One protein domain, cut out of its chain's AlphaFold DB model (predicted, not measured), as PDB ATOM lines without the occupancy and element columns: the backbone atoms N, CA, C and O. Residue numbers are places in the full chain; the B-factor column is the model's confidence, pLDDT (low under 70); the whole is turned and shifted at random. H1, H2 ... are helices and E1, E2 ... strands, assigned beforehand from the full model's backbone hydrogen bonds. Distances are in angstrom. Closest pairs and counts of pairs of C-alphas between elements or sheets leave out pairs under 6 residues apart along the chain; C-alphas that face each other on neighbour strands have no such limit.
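Overview. This is residues 2 to 41 and 93 to 138 of the 264 residues of an uncharacterized protein of Candidatus Moduliflexus flocculans (UniProt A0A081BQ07). The body is one strongly twisted sheet of six strands, made of two three-stranded halves, E1 E2 E3 and E4 E5 E6, joined side by side through their short strands E3 and E6 in the middle. From the end of E6 the long helix H2 leaves the sheet, and residues 125 to 138 stick out as an arm. The printed part has 86 residues, with the order E1 E2 E3 H1 E4 E5 E6 H2 along the chain; the class is mixed, helices and strands. The sheet's order is E1 E2 E3 E6 E5 E4, antiparallel throughout. The whole is only just compact, close to loose, with a radius of gyration of the C-alphas of 14.0 A, and it is elongated, spanning 43 by 28 by 26 A.

Along the chain. Find C-alpha 13 at (142.034, 78.822, 108.219); from there E1, residues 13 to 18, runs 15.4 A. E2 follows at residues 21 to 25, 12.6 A long, then E3 at residues 32 to 34 and H1 at residues 38 to 41. Beyond the cut, look for E4 at residues 98 to 102, 12.5 A, E5 at residues 105 to 109, 12.2 A, and E6 at residues 116 to 118. H2, residues 120 to 136, runs 25.2 A from C-alpha 120 at (139.668, 91.583, 103.945) to C-alpha 136 at (124.269, 104.822, 118.875).

Arrangement. Begin at the edge strand E1, in a hairpin with E2, where N 15 and O 23 are 2.8 A apart. E2 and E3 form a hairpin too, with N 33 and O 24 at 2.9 A; E1 E2 E3 is a meander, each strand the antiparallel neighbour of the one before. E4 E5 E6 is a second meander; look at N 100 and O 107, 2.8 A, between E4 and E5, and N 117 and O 108, 2.8 A, between E6 and E5. The two meet where E3 and E6 are antiparallel at 161 degrees, with N 32 and O 118 at 2.9 A. H1 stands at the sheet's level, its height 1.5 A. H2 only grazes the sheet with residues 120 to 123; the C-alphas of Ile 32 and Gly 120, the closest of E3 and H2, are 6.6 A apart. In H2, 11 of 13 O i to N i+4 pairs are within hydrogen-bond range; H1 is too short for such a pair.

Size, cuts and confidence. The C-alphas farthest apart, those of Lys 95 and Pro 138, are 43.7 A apart. Residues 42 to 92 are not printed, and C-alphas 41 and 93 are 21.1 A apart across this cut. Of the links that are printed whole, none is long. Mean pLDDT of the printed part is 72.5; residues 17 to 21, 37 to 41, 101 to 105 and 120 to 138 are under 70.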
ATOM      1  N   SER A   2     143.115  71.494 102.555       77.88
ATOM      2  CA  SER A   2     143.323  72.905 102.903       77.88
ATOM      3  C   SER A   2     143.254  73.774 101.648       77.88
ATOM      4  O   SER A   2     144.046  73.585 100.721       77.88
ATOM      5  N   ARG A   3     142.308  74.713 101.616       90.00
ATOM      6  CA  ARG A   3     142.190  75.714 100.551       90.00
ATOM      7  C   ARG A   3     143.318  76.737 100.671       90.00
ATOM      8  O   ARG A   3     143.833  76.968 101.762       90.00
ATOM      9  N   THR A   4     143.718  77.336  99.554       93.38
ATOM     10  CA  THR A   4     144.822  78.308  99.510       93.38
ATOM     11  C   THR A   4     144.287  79.688  99.169       93.38
ATOM     12  O   THR A   4     143.514  79.829  98.228       93.38
ATOM     13  N   CYS A   5     144.706  80.711  99.911       90.81
ATOM     14  CA  CYS A   5     144.327  82.092  99.659       90.81
ATOM     15  C   CYS A   5     144.763  82.519  98.247       90.81
ATOM     16  O   CYS A   5     145.952  82.428  97.936       90.81
ATOM     17  N   PRO A   6     143.861  83.057  97.415       88.94
ATOM     18  CA  PRO A   6     144.208  83.471  96.059       88.94
ATOM     19  C   PRO A   6     145.014  84.772  95.988       88.94
ATOM     20  O   PRO A   6     145.560  85.097  94.939       88.94
ATOM     21  N   VAL A   7     145.095  85.512  97.097       85.06
ATOM     22  CA  VAL A   7     145.860  86.763  97.203       85.06
ATOM     23  C   VAL A   7     147.257  86.509  97.772       85.06
ATOM     24  O   VAL A   7     148.249  86.992  97.233       85.06
ATOM     25  N   CYS A   8     147.342  85.758  98.874       85.38
ATOM     26  CA  CYS A   8     148.585  85.536  99.623       85.38
ATOM     27  C   CYS A   8     149.270  84.206  99.306       85.38
ATOM     28  O   CYS A   8     150.415  84.014  99.700       85.38
ATOM     29  N   HIS A   9     148.572  83.279  98.649       89.19
ATOM     30  CA  HIS A   9     149.038  81.916  98.384       89.19
ATOM     31  C   HIS A   9     149.430  81.115  99.640       89.19
ATOM     32  O   HIS A   9     150.239  80.193  99.571       89.19
ATOM     33  N   ILE A  10     148.823  81.435 100.788       89.75
ATOM     34  CA  ILE A  10     148.963  80.693 102.050       89.75
ATOM     35  C   ILE A  10     147.692  79.888 102.360       89.75
ATOM     36  O   ILE A  10     146.624  80.254 101.862       89.75
ATOM     37  N   PRO A  11     147.758  78.826 103.181       92.88
ATOM     38  CA  PRO A  11     146.573  78.073 103.581       92.88
ATOM     39  C   PRO A  11     145.528  78.956 104.277       92.88
ATOM     40  O   PRO A  11     145.870  79.768 105.139       92.88
ATOM     41  N   LEU A  12     144.259  78.786 103.904       89.75
ATOM     42  CA  LEU A  12     143.127  79.390 104.605       89.75
ATOM     43  C   LEU A  12     142.854  78.631 105.905       89.75
ATOM     44  O   LEU A  12     143.035  77.412 105.978       89.75
ATOM     45  N   LEU A  13     142.423  79.366 106.926       88.06
ATOM     46  CA  LEU A  13     142.034  78.822 108.219       88.06
ATOM     47  C   LEU A  13     140.516  78.697 108.279       88.06
ATOM     48  O   LEU A  13     139.811  79.685 108.094       88.06
ATOM     49  N   GLN A  14     140.030  77.496 108.581       86.94
ATOM     50  CA  GLN A  14     138.612  77.271 108.830       86.94
ATOM     51  C   GLN A  14     138.226  77.829 110.194       86.94
ATOM     52  O   GLN A  14     138.844  77.508 111.212       86.94
ATOM     53  N   GLN A  15     137.192  78.654 110.202       75.56
ATOM     54  CA  GLN A  15     136.626  79.265 111.387       75.56
ATOM     55  C   GLN A  15     135.132  78.980 111.458       75.56
ATOM     56  O   GLN A  15     134.393  79.159 110.494       75.56
ATOM     57  N   HIS A  16     134.692  78.523 112.625       75.12
ATOM     58  CA  HIS A  16     133.300  78.192 112.882       75.12
ATOM     59  C   HIS A  16     132.633  79.377 113.570       75.12
ATOM     60  O   HIS A  16     133.021  79.747 114.676       75.12
ATOM     61  N   ILE A  17     131.648  79.970 112.905       58.75
ATOM     62  CA  ILE A  17     130.936  81.157 113.405       58.75
ATOM     63  C   ILE A  17     129.686  80.755 114.184       58.75
ATOM     64  O   ILE A  17     129.332  81.367 115.186       58.75
ATOM     65  N   GLN A  18     129.045  79.677 113.739       56.69
ATOM     66  CA  GLN A  18     127.913  79.017 114.380       56.69
ATOM     67  C   GLN A  18     128.027  77.505 114.120       56.69
ATOM     68  O   GLN A  18     128.868  77.072 113.328       56.69
ATOM     69  N   SER A  19     127.171  76.684 114.740       54.88
ATOM     70  CA  SER A  19     127.226  75.211 114.643       54.88
ATOM     71  C   SER A  19     127.171  74.646 113.212       54.88
ATOM     72  O   SER A  19     127.444  73.464 113.026       54.88
ATOM     73  N   HIS A  20     126.804  75.455 112.212       63.03
ATOM     74  CA  HIS A  20     126.545  75.017 110.840       63.03
ATOM     75  C   HIS A  20     127.244  75.849 109.746       63.03
ATOM     76  O   HIS A  20     127.074  75.527 108.575       63.03
ATOM     77  N   ILE A  21     128.039  76.877 110.085       64.50
ATOM     78  CA  ILE A  21     128.697  77.747 109.088       64.50
ATOM     79  C   ILE A  21     130.206  77.750 109.312       64.50
ATOM     80  O   ILE A  21     130.679  78.119 110.394       64.50
ATOM     81  N   VAL A  22     130.944  77.346 108.278       76.00
ATOM     82  CA  VAL A  22     132.404  77.253 108.283       76.00
ATOM     83  C   VAL A  22     132.951  78.265 107.290       76.00
ATOM     84  O   VAL A  22     132.808  78.089 106.090       76.00
ATOM     85  N   LEU A  23     133.592  79.321 107.780       79.31
ATOM     86  CA  LEU A  23     134.246  80.294 106.911       79.31
ATOM     87  C   LEU A  23     135.731  80.002 106.793       79.31
ATOM     88  O   LEU A  23     136.396  79.680 107.773       79.31
ATOM     89  N   ASP A  24     136.271  80.182 105.597       87.12
ATOM     90  CA  ASP A  24     137.706  80.109 105.363       87.12
ATOM     91  C   ASP A  24     138.299  81.515 105.355       87.12
ATOM     92  O   ASP A  24     138.011  82.326 104.472       87.12
ATOM     93  N   VAL A  25     139.169  81.798 106.321       85.06
ATOM     94  CA  VAL A  25     139.766  83.122 106.509       85.06
ATOM     95  C   VAL A  25     141.269  83.066 106.263       85.06
ATOM     96  O   VAL A  25     141.980  82.196 106.770       85.06
ATOM     97  N   CYS A  26     141.782  84.013 105.480       85.62
ATOM     98  CA  CYS A  26     143.217  84.179 105.290       85.62
ATOM     99  C   CYS A  26     143.831  84.932 106.483       85.62
ATOM    100  O   CYS A  26     143.470  86.087 106.704       85.62
ATOM    101  N   PRO A  27     144.824  84.374 107.196       83.50
ATOM    102  CA  PRO A  27     145.429  85.055 108.344       83.50
ATOM    103  C   PRO A  27     146.298  86.267 107.959       83.50
ATOM    104  O   PRO A  27     146.628  87.075 108.818       83.50
ATOM    105  N   GLN A  28     146.681  86.414 106.683       82.75
ATOM    106  CA  GLN A  28     147.563  87.496 106.230       82.75
ATOM    107  C   GLN A  28     146.790  88.676 105.627       82.75
ATOM    108  O   GLN A  28     146.908  89.797 106.111       82.75
ATOM    109  N   CYS A  29     146.011  88.455 104.560       78.31
ATOM    110  CA  CYS A  29     145.230  89.533 103.934       78.31
ATOM    111  C   CYS A  29     143.833  89.706 104.530       78.31
ATOM    112  O   CYS A  29     143.118  90.612 104.107       78.31
ATOM    113  N   ARG A  30     143.432  88.833 105.465       78.44
ATOM    114  CA  ARG A  30     142.100  88.818 106.084       78.44
ATOM    115  C   ARG A  30     140.938  88.608 105.102       78.44
ATOM    116  O   ARG A  30     139.794  88.868 105.446       78.44
ATOM    117  N   GLY A  31     141.217  88.154 103.878       83.00
ATOM    118  CA  GLY A  31     140.176  87.797 102.915       83.00
ATOM    119  C   GLY A  31     139.393  86.563 103.358       83.00
ATOM    120  O   GLY A  31     139.959  85.670 103.998       83.00
ATOM    121  N   ILE A  32     138.106  86.540 103.020       85.19
ATOM    122  CA  ILE A  32     137.154  85.509 103.432       85.19
ATOM    123  C   ILE A  32     136.606  84.803 102.196       85.19
ATOM    124  O   ILE A  32     136.190  85.444 101.227       85.19
ATOM    125  N   TRP A  33     136.591  83.477 102.250       87.56
ATOM    126  CA  TRP A  33     135.953  82.623 101.262       87.56
ATOM    127  C   TRP A  33     134.652  82.031 101.811       87.56
ATOM    128  O   TRP A  33     134.616  81.549 102.944       87.56
ATOM    129  N   PHE A  34     133.617  82.051 100.971       83.75
ATOM    130  CA  PHE A  34     132.310  81.443 101.207       83.75
ATOM    131  C   PHE A  34     132.081  80.332 100.177       83.75
ATOM    132  O   PHE A  34     132.182  80.578  98.965       83.75
ATOM    133  N   ASP A  35     131.756  79.121 100.631       82.62
ATOM    134  CA  ASP A  35     131.369  78.030  99.740       82.62
ATOM    135  C   ASP A  35     129.935  78.203  99.206       82.62
ATOM    136  O   ASP A  35     129.150  79.056  99.635       82.62
ATOM    137  N   GLN A  36     129.584  77.380  98.213       75.12
ATOM    138  CA  GLN A  36     128.266  77.404  97.587       75.12
ATOM    139  C   GLN A  36     127.152  77.242  98.624       75.12
ATOM    140  O   GLN A  36     127.113  76.262  99.362       75.12
ATOM    141  N   GLY A  37     126.199  78.173  98.622       58.28
ATOM    142  CA  GLY A  37     125.020  78.096  99.480       58.28
ATOM    143  C   GLY A  37     125.253  78.523 100.932       58.28
ATOM    144  O   GLY A  37     124.272  78.731 101.638       58.28
ATOM    145  N   GLU A  38     126.491  78.730 101.392       62.56
ATOM    146  CA  GLU A  38     126.761  79.283 102.733       62.56
ATOM    147  C   GLU A  38     126.351  80.758 102.817       62.56
ATOM    148  O   GLU A  38     125.745  81.194 103.794       62.56
ATOM    149  N   LEU A  39     126.586  81.513 101.740       53.47
ATOM    150  CA  LEU A  39     126.153  82.908 101.626       53.47
ATOM    151  C   LEU A  39     124.620  83.044 101.489       53.47
ATOM    152  O   LEU A  39     124.035  84.044 101.886       53.47
ATOM    153  N   GLN A  40     123.947  82.024 100.950       47.41
ATOM    154  CA  GLN A  40     122.484  81.997 100.804       47.41
ATOM    155  C   GLN A  40     121.775  81.571 102.092       47.41
ATOM    156  O   GLN A  40     120.709  82.095 102.393       47.41
ATOM    157  N   GLN A  41     122.385  80.678 102.877       49.91
ATOM    158  CA  GLN A  41     121.904  80.315 104.216       49.91
ATOM    159  C   GLN A  41     121.967  81.490 105.203       49.91
ATOM    160  O   GLN A  41     121.312  81.461 106.239       49.91
ATOM    161  N   CYS A  93     138.116  75.354  93.409       92.69
ATOM    162  CA  CYS A  93     138.222  74.658  92.115       92.69
ATOM    163  C   CYS A  93     139.303  75.193  91.160       92.69
ATOM    164  O   CYS A  93     139.373  74.738  90.019       92.69
ATOM    165  N   LEU A  94     140.123  76.156  91.598       91.88
ATOM    166  CA  LEU A  94     141.262  76.760  90.882       91.88
ATOM    167  C   LEU A  94     140.931  77.505  89.581       91.88
ATOM    168  O   LEU A  94     141.814  78.034  88.916       91.88
ATOM    169  N   LYS A  95     139.655  77.596  89.204       92.62
ATOM    170  CA  LYS A  95     139.234  78.368  88.031       92.62
ATOM    171  C   LYS A  95     139.243  79.861  88.324       92.62
ATOM    172  O   LYS A  95     138.907  80.277  89.430       92.62
ATOM    173  N   THR A  96     139.557  80.662  87.312       91.38
ATOM    174  CA  THR A  96     139.521  82.124  87.398       91.38
ATOM    175  C   THR A  96     138.128  82.618  87.787       91.38
ATOM    176  O   THR A  96     137.127  82.234  87.178       91.38
ATOM    177  N   MET A  97     138.076  83.465  88.807       88.94
ATOM    178  CA  MET A  97     136.863  84.115  89.287       88.94
ATOM    179  C   MET A  97     136.592  85.398  88.500       88.94
ATOM    180  O   MET A  97     137.502  86.004  87.928       88.94
ATOM    181  N   ARG A  98     135.320  85.801  88.452       85.00
ATOM    182  CA  ARG A  98     134.898  87.070  87.857       85.00
ATOM    183  C   ARG A  98     134.517  88.054  88.947       85.00
ATOM    184  O   ARG A  98     133.744  87.720  89.839       85.00
ATOM    185  N   GLN A  99     134.960  89.293  88.789       82.81
ATOM    186  CA  GLN A  99     134.495  90.393  89.618       82.81
ATOM    187  C   GLN A  99     133.017  90.697  89.340       82.81
ATOM    188  O   GLN A  99     132.594  90.792  88.181       82.81
ATOM    189  N   ARG A 100     132.234  90.867  90.404       76.00
ATOM    190  CA  ARG A 100     130.830  91.288  90.381       76.00
ATOM    191  C   ARG A 100     130.627  92.407  91.384       76.00
ATOM    192  O   ARG A 100     131.142  92.344  92.491       76.00
ATOM    193  N   GLU A 101     129.858  93.413  90.996       68.38
ATOM    194  CA  GLU A 101     129.433  94.465  91.909       68.38
ATOM    195  C   GLU A 101     128.080  94.090  92.520       68.38
ATOM    196  O   GLU A 101     127.099  93.904  91.800       68.38
ATOM    197  N   LEU A 102     128.036  93.956  93.843       59.16
ATOM    198  CA  LEU A 102     126.813  93.784  94.618       59.16
ATOM    199  C   LEU A 102     126.687  94.952  95.582       59.16
ATOM    200  O   LEU A 102     127.517  95.101  96.468       59.16
ATOM    201  N   GLN A 103     125.646  95.772  95.410       54.28
ATOM    202  CA  GLN A 103     125.342  96.891  96.312       54.28
ATOM    203  C   GLN A 103     126.591  97.739  96.634       54.28
ATOM    204  O   GLN A 103     126.904  97.999  97.790       54.28
ATOM    205  N   ASN A 104     127.337  98.139  95.598       57.00
ATOM    206  CA  ASN A 104     128.574  98.921  95.709       57.00
ATOM    207  C   ASN A 104     129.726  98.236  96.480       57.00
ATOM    208  O   ASN A 104     130.643  98.929  96.929       57.00
ATOM    209  N   ILE A 105     129.729  96.906  96.593       63.28
ATOM    210  CA  ILE A 105     130.884  96.081  96.978       63.28
ATOM    211  C   ILE A 105     131.312  95.283  95.747       63.28
ATOM    212  O   ILE A 105     130.463  94.713  95.060       63.28
ATOM    213  N   VAL A 106     132.611  95.217  95.460       70.94
ATOM    214  CA  VAL A 106     133.124  94.316  94.420       70.94
ATOM    215  C   VAL A 106     133.561  93.020  95.081       70.94
ATOM    216  O   VAL A 106     134.435  93.023  95.938       70.94
ATOM    217  N   VAL A 107     132.962  91.913  94.662       77.69
ATOM    218  CA  VAL A 107     133.327  90.567  95.111       77.69
ATOM    219  C   VAL A 107     133.820  89.740  93.932       77.69
ATOM    220  O   VAL A 107     133.423  89.973  92.786       77.69
ATOM    221  N   ASP A 108     134.659  88.747  94.200       84.62
ATOM    222  CA  ASP A 108     135.115  87.792  93.193       84.62
ATOM    223  C   ASP A 108     134.270  86.511  93.287       84.62
ATOM    224  O   ASP A 108     134.269  85.818  94.303       84.62
ATOM    225  N   VAL A 109     133.523  86.192  92.225       85.25
ATOM    226  CA  VAL A 109     132.607  85.040  92.174       85.25
ATOM    227  C   VAL A 109     133.147  83.976  91.229       85.25
ATOM    228  O   VAL A 109     133.521  84.255  90.085       85.25
ATOM    229  N   CYS A 110     133.153  82.726  91.680       86.69
ATOM    230  CA  CYS A 110     133.495  81.594  90.832       86.69
ATOM    231  C   CYS A 110     132.265  81.084  90.064       86.69
ATOM    232  O   CYS A 110     131.364  80.505  90.660       86.69
ATOM    233  N   ASP A 111     132.251  81.159  88.730       86.62
ATOM    234  CA  ASP A 111     131.106  80.661  87.940       86.62
ATOM    235  C   ASP A 111     130.961  79.122  87.940       86.62
ATOM    236  O   ASP A 111     129.961  78.592  87.463       86.62
ATOM    237  N   THR A 112     131.965  78.377  88.417       87.81
ATOM    238  CA  THR A 112     131.919  76.903  88.441       87.81
ATOM    239  C   THR A 112     131.368  76.362  89.743       87.81
ATOM    240  O   THR A 112     130.431  75.575  89.711       87.81
ATOM    241  N   CYS A 113     131.970  76.739  90.870       86.25
ATOM    242  CA  CYS A 113     131.535  76.256  92.178       86.25
ATOM    243  C   CYS A 113     130.623  77.252  92.894       86.25
ATOM    244  O   CYS A 113     130.238  76.977  94.014       86.25
ATOM    245  N   GLN A 114     130.315  78.408  92.291       84.12
ATOM    246  CA  GLN A 114     129.437  79.440  92.862       84.12
ATOM    247  C   GLN A 114     129.899  79.989  94.225       84.12
ATOM    248  O   GLN A 114     129.114  80.595  94.946       84.12
ATOM    249  N   GLY A 115     131.171  79.785  94.582       84.06
ATOM    250  CA  GLY A 115     131.764  80.355  95.789       84.06
ATOM    251  C   GLY A 115     132.151  81.820  95.595       84.06
ATOM    252  O   GLY A 115     132.351  82.274  94.458       84.06
ATOM    253  N   VAL A 116     132.251  82.539  96.709       84.69
ATOM    254  CA  VAL A 116     132.447  83.993  96.734       84.69
ATOM    255  C   VAL A 116     133.662  84.336  97.587       84.69
ATOM    256  O   VAL A 116     133.803  83.859  98.711       84.69
ATOM    257  N   TRP A 117     134.535  85.180  97.047       86.06
ATOM    258  CA  TRP A 117     135.683  85.740  97.746       86.06
ATOM    259  C   TRP A 117     135.442  87.218  98.061       86.06
ATOM    260  O   TRP A 117     135.102  88.006  97.172       86.06
ATOM    261  N   LEU A 118     135.628  87.573  99.332       80.50
ATOM    262  CA  LEU A 118     135.558  88.936  99.845       80.50
ATOM    263  C   LEU A 118     136.947  89.353 100.331       80.50
ATOM    264  O   LEU A 118     137.565  88.668 101.149       80.50
ATOM    265  N   ASP A 119     137.436  90.495  99.854       76.31
ATOM    266  CA  ASP A 119     138.738  91.012 100.262       76.31
ATOM    267  C   ASP A 119     138.688  91.622 101.676       76.31
ATOM    268  O   ASP A 119     137.793  92.391 102.033       76.31
ATOM    269  N   GLY A 120     139.685  91.293 102.504       65.69
ATOM    270  CA  GLY A 120     139.668  91.583 103.945       65.69
ATOM    271  C   GLY A 120     139.756  93.059 104.332       65.69
ATOM    272  O   GLY A 120     139.399  93.426 105.449       65.69
ATOM    273  N   GLY A 121     140.221  93.922 103.426       60.78
ATOM    274  CA  GLY A 121     140.376  95.353 103.705       60.78
ATOM    275  C   GLY A 121     139.054  96.128 103.760       60.78
ATOM    276  O   GLY A 121     138.973  97.147 104.442       60.78
ATOM    277  N   GLU A 122     138.020  95.665 103.055       55.31
ATOM    278  CA  GLU A 122     136.732  96.371 102.924       55.31
ATOM    279  C   GLU A 122     135.750  95.966 104.029       55.31
ATOM    280  O   GLU A 122     135.006  96.786 104.570       55.31
ATOM    281  N   LEU A 123     135.816  94.696 104.422       56.81
ATOM    282  CA  LEU A 123     134.937  94.083 105.402       56.81
ATOM    283  C   LEU A 123     135.109  94.681 106.812       56.81
ATOM    284  O   LEU A 123     134.135  94.907 107.521       56.81
ATOM    285  N   GLN A 124     136.339  95.009 107.210       50.75
ATOM    286  CA  GLN A 124     136.611  95.597 108.524       50.75
ATOM    287  C   GLN A 124     135.999  96.998 108.683       50.75
ATOM    288  O   GLN A 124     135.394  97.300 109.706       50.75
ATOM    289  N   THR A 125     136.077  97.820 107.634       48.59
ATOM    290  CA  THR A 125     135.495  99.174 107.635       48.59
ATOM    291  C   THR A 125     133.972  99.126 107.747       48.59
ATOM    292  O   THR A 125     133.363  99.918 108.463       48.59
ATOM    293  N   LEU A 126     133.365  98.156 107.063       49.56
ATOM    294  CA  LEU A 126     131.946  97.834 107.166       49.56
ATOM    295  C   LEU A 126     131.523  97.491 108.591       49.56
ATOM    296  O   LEU A 126     130.520  97.996 109.095       49.56
ATOM    297  N   PHE A 127     132.301  96.628 109.238       51.25
ATOM    298  CA  PHE A 127     132.000  96.176 110.584       51.25
ATOM    299  C   PHE A 127     132.207  97.262 111.631       51.25
ATOM    300  O   PHE A 127     131.377  97.374 112.527       51.25
ATOM    301  N   ASP A 128     133.233  98.100 111.506       50.97
ATOM    302  CA  ASP A 128     133.451  99.222 112.424       50.97
ATOM    303  C   ASP A 128     132.317 100.259 112.349       50.97
ATOM    304  O   ASP A 128     131.895 100.802 113.375       50.97
ATOM    305  N   GLU A 129     131.749 100.483 111.163       50.53
ATOM    306  CA  GLU A 129     130.571 101.341 111.002       50.53
ATOM    307  C   GLU A 129     129.307 100.701 111.605       50.53
ATOM    308  O   GLU A 129     128.545 101.373 112.303       50.53
ATOM    309  N   LEU A 130     129.118  99.386 111.444       45.69
ATOM    310  CA  LEU A 130     128.055  98.647 112.139       45.69
ATOM    311  C   LEU A 130     128.212  98.698 113.674       45.69
ATOM    312  O   LEU A 130     127.207  98.867 114.373       45.69
ATOM    313  N   LYS A 131     129.446  98.624 114.216       50.28
ATOM    314  CA  LYS A 131     129.722  98.821 115.664       50.28
ATOM    315  C   LYS A 131     129.197 100.165 116.131       50.28
ATOM    316  O   LYS A 131     128.580 100.251 117.192       50.28
ATOM    317  N   ARG A 132     129.490 101.209 115.356       53.97
ATOM    318  CA  ARG A 132     129.116 102.586 115.671       53.97
ATOM    319  C   ARG A 132     127.597 102.741 115.702       53.97
ATOM    320  O   ARG A 132     127.069 103.241 116.690       53.97
ATOM    321  N   GLN A 133     126.898 102.206 114.702       48.41
ATOM    322  CA  GLN A 133     125.433 102.269 114.630       48.41
ATOM    323  C   GLN A 133     124.743 101.498 115.769       48.41
ATOM    324  O   GLN A 133     123.816 102.030 116.376       48.41
ATOM    325  N   ARG A 134     125.223 100.298 116.139       47.75
ATOM    326  CA  ARG A 134     124.685  99.545 117.296       47.75
ATOM    327  C   ARG A 134     124.914 100.275 118.626       47.75
ATOM    328  O   ARG A 134     124.070 100.207 119.512       47.75
ATOM    329  N   ARG A 135     126.049 100.966 118.782       51.12
ATOM    330  CA  ARG A 135     126.340 101.771 119.983       51.12
ATOM    331  C   ARG A 135     125.467 103.024 120.074       51.12
ATOM    332  O   ARG A 135     125.146 103.441 121.180       51.12
ATOM    333  N   GLU A 136     125.104 103.616 118.940       48.72
ATOM    334  CA  GLU A 136     124.269 104.822 118.875       48.72
ATOM    335  C   GLU A 136     122.763 104.501 119.006       48.72
ATOM    336  O   GLU A 136     122.015 105.313 119.556       48.72
ATOM    337  N   HIS A 137     122.316 103.311 118.579       39.94
ATOM    338  CA  HIS A 137     120.927 102.835 118.682       39.94
ATOM    339  C   HIS A 137     120.853 101.395 119.231       39.94
ATOM    340  O   HIS A 137     120.733 100.443 118.453       39.94
ATOM    341  N   PRO A 138     120.932 101.210 120.564       44.50
ATOM    342  CA  PRO A 138     120.733  99.905 121.188       44.50
ATOM    343  C   PRO A 138     119.321  99.376 120.900       44.50
ATOM    344  O   PRO A 138     118.356 100.140 120.830       44.50
TER     345      PRO A 138